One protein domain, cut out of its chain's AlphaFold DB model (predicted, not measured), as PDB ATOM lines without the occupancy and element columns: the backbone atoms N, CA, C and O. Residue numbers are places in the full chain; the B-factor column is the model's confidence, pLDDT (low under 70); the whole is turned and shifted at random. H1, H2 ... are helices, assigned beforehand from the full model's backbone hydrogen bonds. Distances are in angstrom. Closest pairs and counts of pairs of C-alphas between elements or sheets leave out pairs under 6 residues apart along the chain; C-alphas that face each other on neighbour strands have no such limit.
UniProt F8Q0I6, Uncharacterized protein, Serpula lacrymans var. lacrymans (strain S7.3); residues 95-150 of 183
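Overview. This is residues 95 to 150 of the 183 residues of an uncharacterized protein of Serpula lacrymans var. lacrymans (strain S7.3) (UniProt F8Q0I6). The long helix H2 and the helix H1 make an open V, a helical hairpin whose arms meet near their link, and the short helix H3 packs on the far end of H2. Residues 95 to 101 stick out. The printed part has 56 residues, with three named helices in the order H1, H2, H3 and no named strand: all helix, loose, radius of gyration of the C-alphas 13.3 A, flat at 38 by 26 by 14 A.

Along the chain. H2, residues 117 to 137, is 30.0 A long. H1, residues 96 to 112, is 24.3 A long and begins at C-alpha 96 (26.546, -8.486, 16.701). H3, residues 144 to 149, ends at C-alpha 149 (8.860, -26.803, 29.002).

Arrangement. H2 touches H1 with residues 120 to 127 alone, opposite ways at a steep tilt of 44 degrees; the closest C-alphas, of Leu 109 and Leu 123, are 7.2 A apart. H2 touches H3 with residues 133 to 137 alone, opposite ways at a steep tilt of 49 degrees; the closest C-alphas, of Ile 133 and Ile 146, are 6.0 A apart. H1 and H3 are apart. In H1, H2 and H3 every O i to N i+4 pair is within hydrogen-bond range.

Size, cuts and confidence. The C-alphas farthest apart, of Gly 116 and Lys 140, are 38.7 A apart. The printed part has no cut and no long link. pLDDT is under 70 at residues 95 to 101 and 114 to 115.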
ATOM      1  N   ASP A  95      23.079  -9.269  14.005       60.62
ATOM      2  CA  ASP A  95      22.986  -8.507  15.251       60.62
ATOM      3  C   ASP A  95      24.175  -8.915  16.134       60.62
ATOM      4  O   ASP A  95      24.109  -9.905  16.870       60.62
ATOM      5  N   GLY A  96      25.288  -8.183  16.012       59.09
ATOM      6  CA  GLY A  96      26.546  -8.486  16.701       59.09
ATOM      7  C   GLY A  96      26.390  -8.638  18.218       59.09
ATOM      8  O   GLY A  96      27.007  -9.517  18.824       59.09
ATOM      9  N   SER A  97      25.479  -7.875  18.829       61.25
ATOM     10  CA  SER A  97      25.198  -7.958  20.267       61.25
ATOM     11  C   SER A  97      24.550  -9.291  20.670       61.25
ATOM     12  O   SER A  97      24.876  -9.870  21.713       61.25
ATOM     13  N   ARG A  98      23.664  -9.828  19.821       62.66
ATOM     14  CA  ARG A  98      23.048 -11.148  20.017       62.66
ATOM     15  C   ARG A  98      24.030 -12.285  19.738       62.66
ATOM     16  O   ARG A  98      23.972 -13.307  20.427       62.66
ATOM     17  N   ILE A  99      24.939 -12.102  18.781       64.69
ATOM     18  CA  ILE A  99      25.998 -13.071  18.461       64.69
ATOM     19  C   ILE A  99      26.981 -13.203  19.628       64.69
ATOM     20  O   ILE A  99      27.302 -14.325  20.018       64.69
ATOM     21  N   GLU A 100      27.377 -12.098  20.265       68.44
ATOM     22  CA  GLU A 100      28.264 -12.127  21.437       68.44
ATOM     23  C   GLU A 100      27.659 -12.945  22.595       68.44
ATOM     24  O   GLU A 100      28.341 -13.751  23.236       68.44
ATOM     25  N   GLY A 101      26.354 -12.786  22.844       69.25
ATOM     26  CA  GLY A 101      25.631 -13.580  23.840       69.25
ATOM     27  C   GLY A 101      25.637 -15.079  23.519       69.25
ATOM     28  O   GLY A 101      25.883 -15.896  24.406       69.25
ATOM     29  N   SER A 102      25.434 -15.431  22.245       74.12
ATOM     30  CA  SER A 102      25.533 -16.813  21.759       74.12
ATOM     31  C   SER A 102      26.948 -17.367  21.963       74.12
ATOM     32  O   SER A 102      27.119 -18.426  22.563       74.12
ATOM     33  N   HIS A 103      27.982 -16.612  21.577       77.31
ATOM     34  CA  HIS A 103      29.387 -16.999  21.737       77.31
ATOM     35  C   HIS A 103      29.760 -17.285  23.195       77.31
ATOM     36  O   HIS A 103      30.493 -18.235  23.462       77.31
ATOM     37  N   LYS A 104      29.235 -16.518  24.160       81.25
ATOM     38  CA  LYS A 104      29.435 -16.807  25.593       81.25
ATOM     39  C   LYS A 104      28.835 -18.152  25.999       81.25
ATOM     40  O   LYS A 104      29.474 -18.880  26.759       81.25
ATOM     41  N   GLY A 105      27.656 -18.488  25.474       80.62
ATOM     42  CA  GLY A 105      27.017 -19.790  25.665       80.62
ATOM     43  C   GLY A 105      27.870 -20.934  25.118       80.62
ATOM     44  O   GLY A 105      28.216 -21.849  25.864       80.62
ATOM     45  N   TRP A 106      28.305 -20.826  23.862       84.56
ATOM     46  CA  TRP A 106      29.206 -21.795  23.227       84.56
ATOM     47  C   TRP A 106      30.526 -21.963  23.983       84.56
ATOM     48  O   TRP A 106      30.976 -23.081  24.222       84.56
ATOM     49  N   ASN A 107      31.120 -20.860  24.435       83.88
ATOM     50  CA  ASN A 107      32.359 -20.883  25.207       83.88
ATOM     51  C   ASN A 107      32.165 -21.539  26.588       83.88
ATOM     52  O   ASN A 107      33.040 -22.248  27.076       83.88
ATOM     53  N   HIS A 108      31.009 -21.344  27.229       81.69
ATOM     54  CA  HIS A 108      30.687 -22.040  28.473       81.69
ATOM     55  C   HIS A 108      30.530 -23.552  28.258       81.69
ATOM     56  O   HIS A 108      31.068 -24.314  29.052       81.69
ATOM     57  N   LEU A 109      29.882 -23.996  27.173       82.25
ATOM     58  CA  LEU A 109      29.787 -25.428  26.848       82.25
ATOM     59  C   LEU A 109      31.169 -26.075  26.705       82.25
ATOM     60  O   LEU A 109      31.405 -27.133  27.280       82.25
ATOM     61  N   MET A 110      32.083 -25.408  25.994       80.75
ATOM     62  CA  MET A 110      33.450 -25.895  25.784       80.75
ATOM     63  C   MET A 110      34.276 -25.957  27.075       80.75
ATOM     64  O   MET A 110      35.108 -26.845  27.222       80.75
ATOM     65  N   ARG A 111      34.067 -25.024  28.015       80.75
ATOM     66  CA  ARG A 111      34.810 -24.996  29.289       80.75
ATOM     67  C   ARG A 111      34.257 -25.945  30.344       80.75
ATOM     68  O   ARG A 111      35.027 -26.480  31.131       80.75
ATOM     69  N   SER A 112      32.939 -26.108  30.400       75.75
ATOM     70  CA  SER A 112      32.280 -26.862  31.469       75.75
ATOM     71  C   SER A 112      32.326 -28.374  31.257       75.75
ATOM     72  O   SER A 112      32.186 -29.124  32.218       75.75
ATOM     73  N   PHE A 113      32.530 -28.833  30.020       71.06
ATOM     74  CA  PHE A 113      32.543 -30.251  29.685       71.06
ATOM     75  C   PHE A 113      33.772 -30.580  28.842       71.06
ATOM     76  O   PHE A 113      33.872 -30.169  27.686       71.06
ATOM     77  N   MET A 114      34.688 -31.378  29.395       68.06
ATOM     78  CA  MET A 114      35.724 -32.025  28.592       68.06
ATOM     79  C   MET A 114      35.034 -33.087  27.736       68.06
ATOM     80  O   MET A 114      34.712 -34.174  28.210       68.06
ATOM     81  N   SER A 115      34.690 -32.722  26.506       68.75
ATOM     82  CA  SER A 115      33.766 -33.499  25.690       68.75
ATOM     83  C   SER A 115      34.288 -33.642  24.264       68.75
ATOM     84  O   SER A 115      34.839 -32.702  23.694       68.75
ATOM     85  N   GLY A 116      34.167 -34.848  23.704       79.62
ATOM     86  CA  GLY A 116      34.484 -35.101  22.299       79.62
ATOM     87  C   GLY A 116      33.484 -34.413  21.365       79.62
ATOM     88  O   GLY A 116      32.414 -33.974  21.792       79.62
ATOM     89  N   ILE A 117      33.802 -34.356  20.071       85.06
ATOM     90  CA  ILE A 117      33.005 -33.628  19.067       85.06
ATOM     91  C   ILE A 117      31.528 -34.056  19.019       85.06
ATOM     92  O   ILE A 117      30.645 -33.224  18.814       85.06
ATOM     93  N   GLU A 118      31.236 -35.335  19.267       85.06
ATOM     94  CA  GLU A 118      29.869 -35.866  19.297       85.06
ATOM     95  C   GLU A 118      29.057 -35.318  20.474       85.06
ATOM     96  O   GLU A 118      27.898 -34.930  20.322       85.06
ATOM     97  N   MET A 119      29.685 -35.229  21.645       82.50
ATOM     98  CA  MET A 119      29.054 -34.685  22.841       82.50
ATOM     99  C   MET A 119      28.892 -33.168  22.724       82.50
ATOM    100  O   MET A 119      27.831 -32.640  23.045       82.50
ATOM    101  N   PHE A 120      29.889 -32.474  22.167       83.25
ATOM    102  CA  PHE A 120      29.766 -31.056  21.838       83.25
ATOM    103  C   PHE A 120      28.603 -30.794  20.872       83.25
ATOM    104  O   PHE A 120      27.824 -29.867  21.085       83.25
ATOM    105  N   LYS A 121      28.420 -31.647  19.855       85.12
ATOM    106  CA  LYS A 121      27.273 -31.575  18.940       85.12
ATOM    107  C   LYS A 121      25.948 -31.736  19.690       85.12
ATOM    108  O   LYS A 121      25.045 -30.921  19.499       85.12
ATOM    109  N   ALA A 122      25.825 -32.743  20.556       84.06
ATOM    110  CA  ALA A 122      24.613 -32.963  21.348       84.06
ATOM    111  C   ALA A 122      24.298 -31.766  22.266       84.06
ATOM    112  O   ALA A 122      23.180 -31.248  22.253       84.06
ATOM    113  N   LEU A 123      25.302 -31.274  22.996       83.31
ATOM    114  CA  LEU A 123      25.193 -30.102  23.868       83.31
ATOM    115  C   LEU A 123      24.872 -28.820  23.091       83.31
ATOM    116  O   LEU A 123      24.093 -27.990  23.557       83.31
ATOM    117  N   GLY A 124      25.435 -28.666  21.894       85.94
ATOM    118  CA  GLY A 124      25.160 -27.550  20.999       85.94
ATOM    119  C   GLY A 124      23.715 -27.529  20.511       85.94
ATOM    120  O   GLY A 124      23.057 -26.491  20.573       85.94
ATOM    121  N   HIS A 125      23.190 -28.680  20.082       85.38
ATOM    122  CA  HIS A 125      21.780 -28.804  19.708       85.38
ATOM    123  C   HIS A 125      20.852 -28.470  20.881       85.38
ATOM    124  O   HIS A 125      19.894 -27.716  20.705       85.38
ATOM    125  N   ASP A 126      21.157 -28.973  22.077       83.62
ATOM    126  CA  ASP A 126      20.387 -28.674  23.283       83.62
ATOM    127  C   ASP A 126      20.458 -27.183  23.677       83.62
ATOM    128  O   ASP A 126      19.446 -26.575  24.033       83.62
ATOM    129  N   HIS A 127      21.625 -26.550  23.546       83.69
ATOM    130  CA  HIS A 127      21.798 -25.118  23.793       83.69
ATOM    131  C   HIS A 127      20.943 -24.254  22.855       83.69
ATOM    132  O   HIS A 127      20.233 -23.354  23.316       83.69
ATOM    133  N   VAL A 128      20.958 -24.557  21.553       86.25
ATOM    134  CA  VAL A 128      20.119 -23.872  20.557       86.25
ATOM    135  C   VAL A 128      18.636 -24.109  20.841       86.25
ATOM    136  O   VAL A 128      17.846 -23.164  20.819       86.25
ATOM    137  N   LEU A 129      18.249 -25.345  21.168       85.31
ATOM    138  CA  LEU A 129      16.864 -25.690  21.485       85.31
ATOM    139  C   LEU A 129      16.347 -24.903  22.698       85.31
ATOM    140  O   LEU A 129      15.292 -24.274  22.614       85.31
ATOM    141  N   ARG A 130      17.107 -24.855  23.799       82.38
ATOM    142  CA  ARG A 130      16.741 -24.074  24.994       82.38
ATOM    143  C   ARG A 130      16.626 -22.583  24.699       82.38
ATOM    144  O   ARG A 130      15.691 -21.929  25.168       82.38
ATOM    145  N   ARG A 131      17.532 -22.039  23.880       83.19
ATOM    146  CA  ARG A 131      17.453 -20.641  23.441       83.19
ATOM    147  C   ARG A 131      16.166 -20.376  22.659       83.19
ATOM    148  O   ARG A 131      15.495 -19.385  22.938       83.19
ATOM    149  N   ASN A 132      15.796 -21.271  21.746       85.62
ATOM    150  CA  ASN A 132      14.571 -21.158  20.960       85.62
ATOM    151  C   ASN A 132      13.313 -21.251  21.830       85.62
ATOM    152  O   ASN A 132      12.381 -20.482  21.611       85.62
ATOM    153  N   ILE A 133      13.290 -22.126  22.840       85.25
ATOM    154  CA  ILE A 133      12.173 -22.211  23.795       85.25
ATOM    155  C   ILE A 133      12.030 -20.905  24.574       85.25
ATOM    156  O   ILE A 133      10.933 -20.365  24.656       85.25
ATOM    157  N   CYS A 134      13.133 -20.346  25.077       84.50
ATOM    158  CA  CYS A 134      13.121 -19.060  25.778       84.50
ATOM    159  C   CYS A 134      12.612 -17.914  24.883       84.50
ATOM    160  O   CYS A 134      11.834 -17.073  25.329       84.50
ATOM    161  N   ILE A 135      13.008 -17.881  23.608       83.25
ATOM    162  CA  ILE A 135      12.504 -16.884  22.651       83.25
ATOM    163  C   ILE A 135      10.999 -17.071  22.411       83.25
ATOM    164  O   ILE A 135      10.253 -16.100  22.485       83.25
ATOM    165  N   ASN A 136      10.545 -18.305  22.167       85.12
ATOM    166  CA  ASN A 136       9.131 -18.593  21.911       85.12
ATOM    167  C   ASN A 136       8.247 -18.340  23.136       85.12
ATOM    168  O   ASN A 136       7.131 -17.857  22.979       85.12
ATOM    169  N   TYR A 137       8.743 -18.611  24.344       87.44
ATOM    170  CA  TYR A 137       8.031 -18.323  25.589       87.44
ATOM    171  C   TYR A 137       7.726 -16.825  25.740       87.44
ATOM    172  O   TYR A 137       6.650 -16.454  26.187       87.44
ATOM    173  N   ASN A 138       8.647 -15.966  25.294       83.56
ATOM    174  CA  ASN A 138       8.476 -14.511  25.291       83.56
ATOM    175  C   ASN A 138       7.707 -13.976  24.063       83.56
ATOM    176  O   ASN A 138       7.609 -12.761  23.882       83.56
ATOM    177  N   SER A 139       7.205 -14.849  23.185       86.31
ATOM    178  CA  SER A 139       6.362 -14.432  22.060       86.31
ATOM    179  C   SER A 139       4.954 -14.056  22.539       86.31
ATOM    180  O   SER A 139       4.568 -14.363  23.662       86.31
ATOM    181  N   LYS A 140       4.160 -13.390  21.686       84.44
ATOM    182  CA  LYS A 140       2.802 -12.951  22.059       84.44
ATOM    183  C   LYS A 140       1.876 -14.115  22.435       84.44
ATOM    184  O   LYS A 140       1.030 -13.933  23.297       84.44
ATOM    185  N   ASN A 141       2.047 -15.273  21.793       87.38
ATOM    186  CA  ASN A 141       1.204 -16.457  21.964       87.38
ATOM    187  C   ASN A 141       2.089 -17.719  22.023       87.38
ATOM    188  O   ASN A 141       2.217 -18.418  21.012       87.38
ATOM    189  N   PRO A 142       2.748 -18.005  23.160       88.12
ATOM    190  CA  PRO A 142       3.504 -19.241  23.311       88.12
ATOM    191  C   PRO A 142       2.549 -20.438  23.281       88.12
ATOM    192  O   PRO A 142       1.457 -20.386  23.839       88.12
ATOM    193  N   ASN A 143       2.955 -21.534  22.637       86.69
ATOM    194  CA  ASN A 143       2.162 -22.760  22.681       86.69
ATOM    195  C   ASN A 143       2.269 -23.438  24.067       86.69
ATOM    196  O   ASN A 143       3.205 -23.182  24.835       86.69
ATOM    197  N   ASP A 144       1.335 -24.339  24.371       85.75
ATOM    198  CA  ASP A 144       1.276 -25.019  25.673       85.75
ATOM    199  C   ASP A 144       2.551 -25.804  25.977       85.75
ATOM    200  O   ASP A 144       3.052 -25.775  27.098       85.75
ATOM    201  N   PHE A 145       3.129 -26.461  24.968       83.56
ATOM    202  CA  PHE A 145       4.367 -27.219  25.130       83.56
ATOM    203  C   PHE A 145       5.534 -26.321  25.557       83.56
ATOM    204  O   PHE A 145       6.267 -26.667  26.475       83.56
ATOM    205  N   ILE A 146       5.701 -25.157  24.930       87.19
ATOM    206  CA  ILE A 146       6.731 -24.165  25.254       87.19
ATOM    207  C   ILE A 146       6.508 -23.612  26.660       87.19
ATOM    208  O   ILE A 146       7.468 -23.479  27.411       87.19
ATOM    209  N   THR A 147       5.257 -23.353  27.039       85.56
ATOM    210  CA  THR A 147       4.903 -22.901  28.391       85.56
ATOM    211  C   THR A 147       5.251 -23.959  29.442       85.56
ATOM    212  O   THR A 147       5.896 -23.649  30.439       85.56
ATOM    213  N   LEU A 148       4.906 -25.224  29.183       83.88
ATOM    214  CA  LEU A 148       5.189 -26.367  30.059       83.88
ATOM    215  C   LEU A 148       6.680 -26.710  30.149       83.88
ATOM    216  O   LEU A 148       7.132 -27.262  31.149       83.88
ATOM    217  N   THR A 149       7.443 -26.430  29.094       84.69
ATOM    218  CA  THR A 149       8.860 -26.803  29.002       84.69
ATOM    219  C   THR A 149       9.819 -25.648  29.247       84.69
ATOM    220  O   THR A 149      11.034 -25.850  29.287       84.69
ATOM    221  N   HIS A 150       9.322 -24.433  29.450       84.94
ATOM    222  CA  HIS A 150      10.184 -23.306  29.757       84.94
ATOM    223  C   HIS A 150      10.968 -23.559  31.058       84.94
ATOM    224  O   HIS A 150      10.403 -23.884  32.098       84.94
TER     225      HIS A 150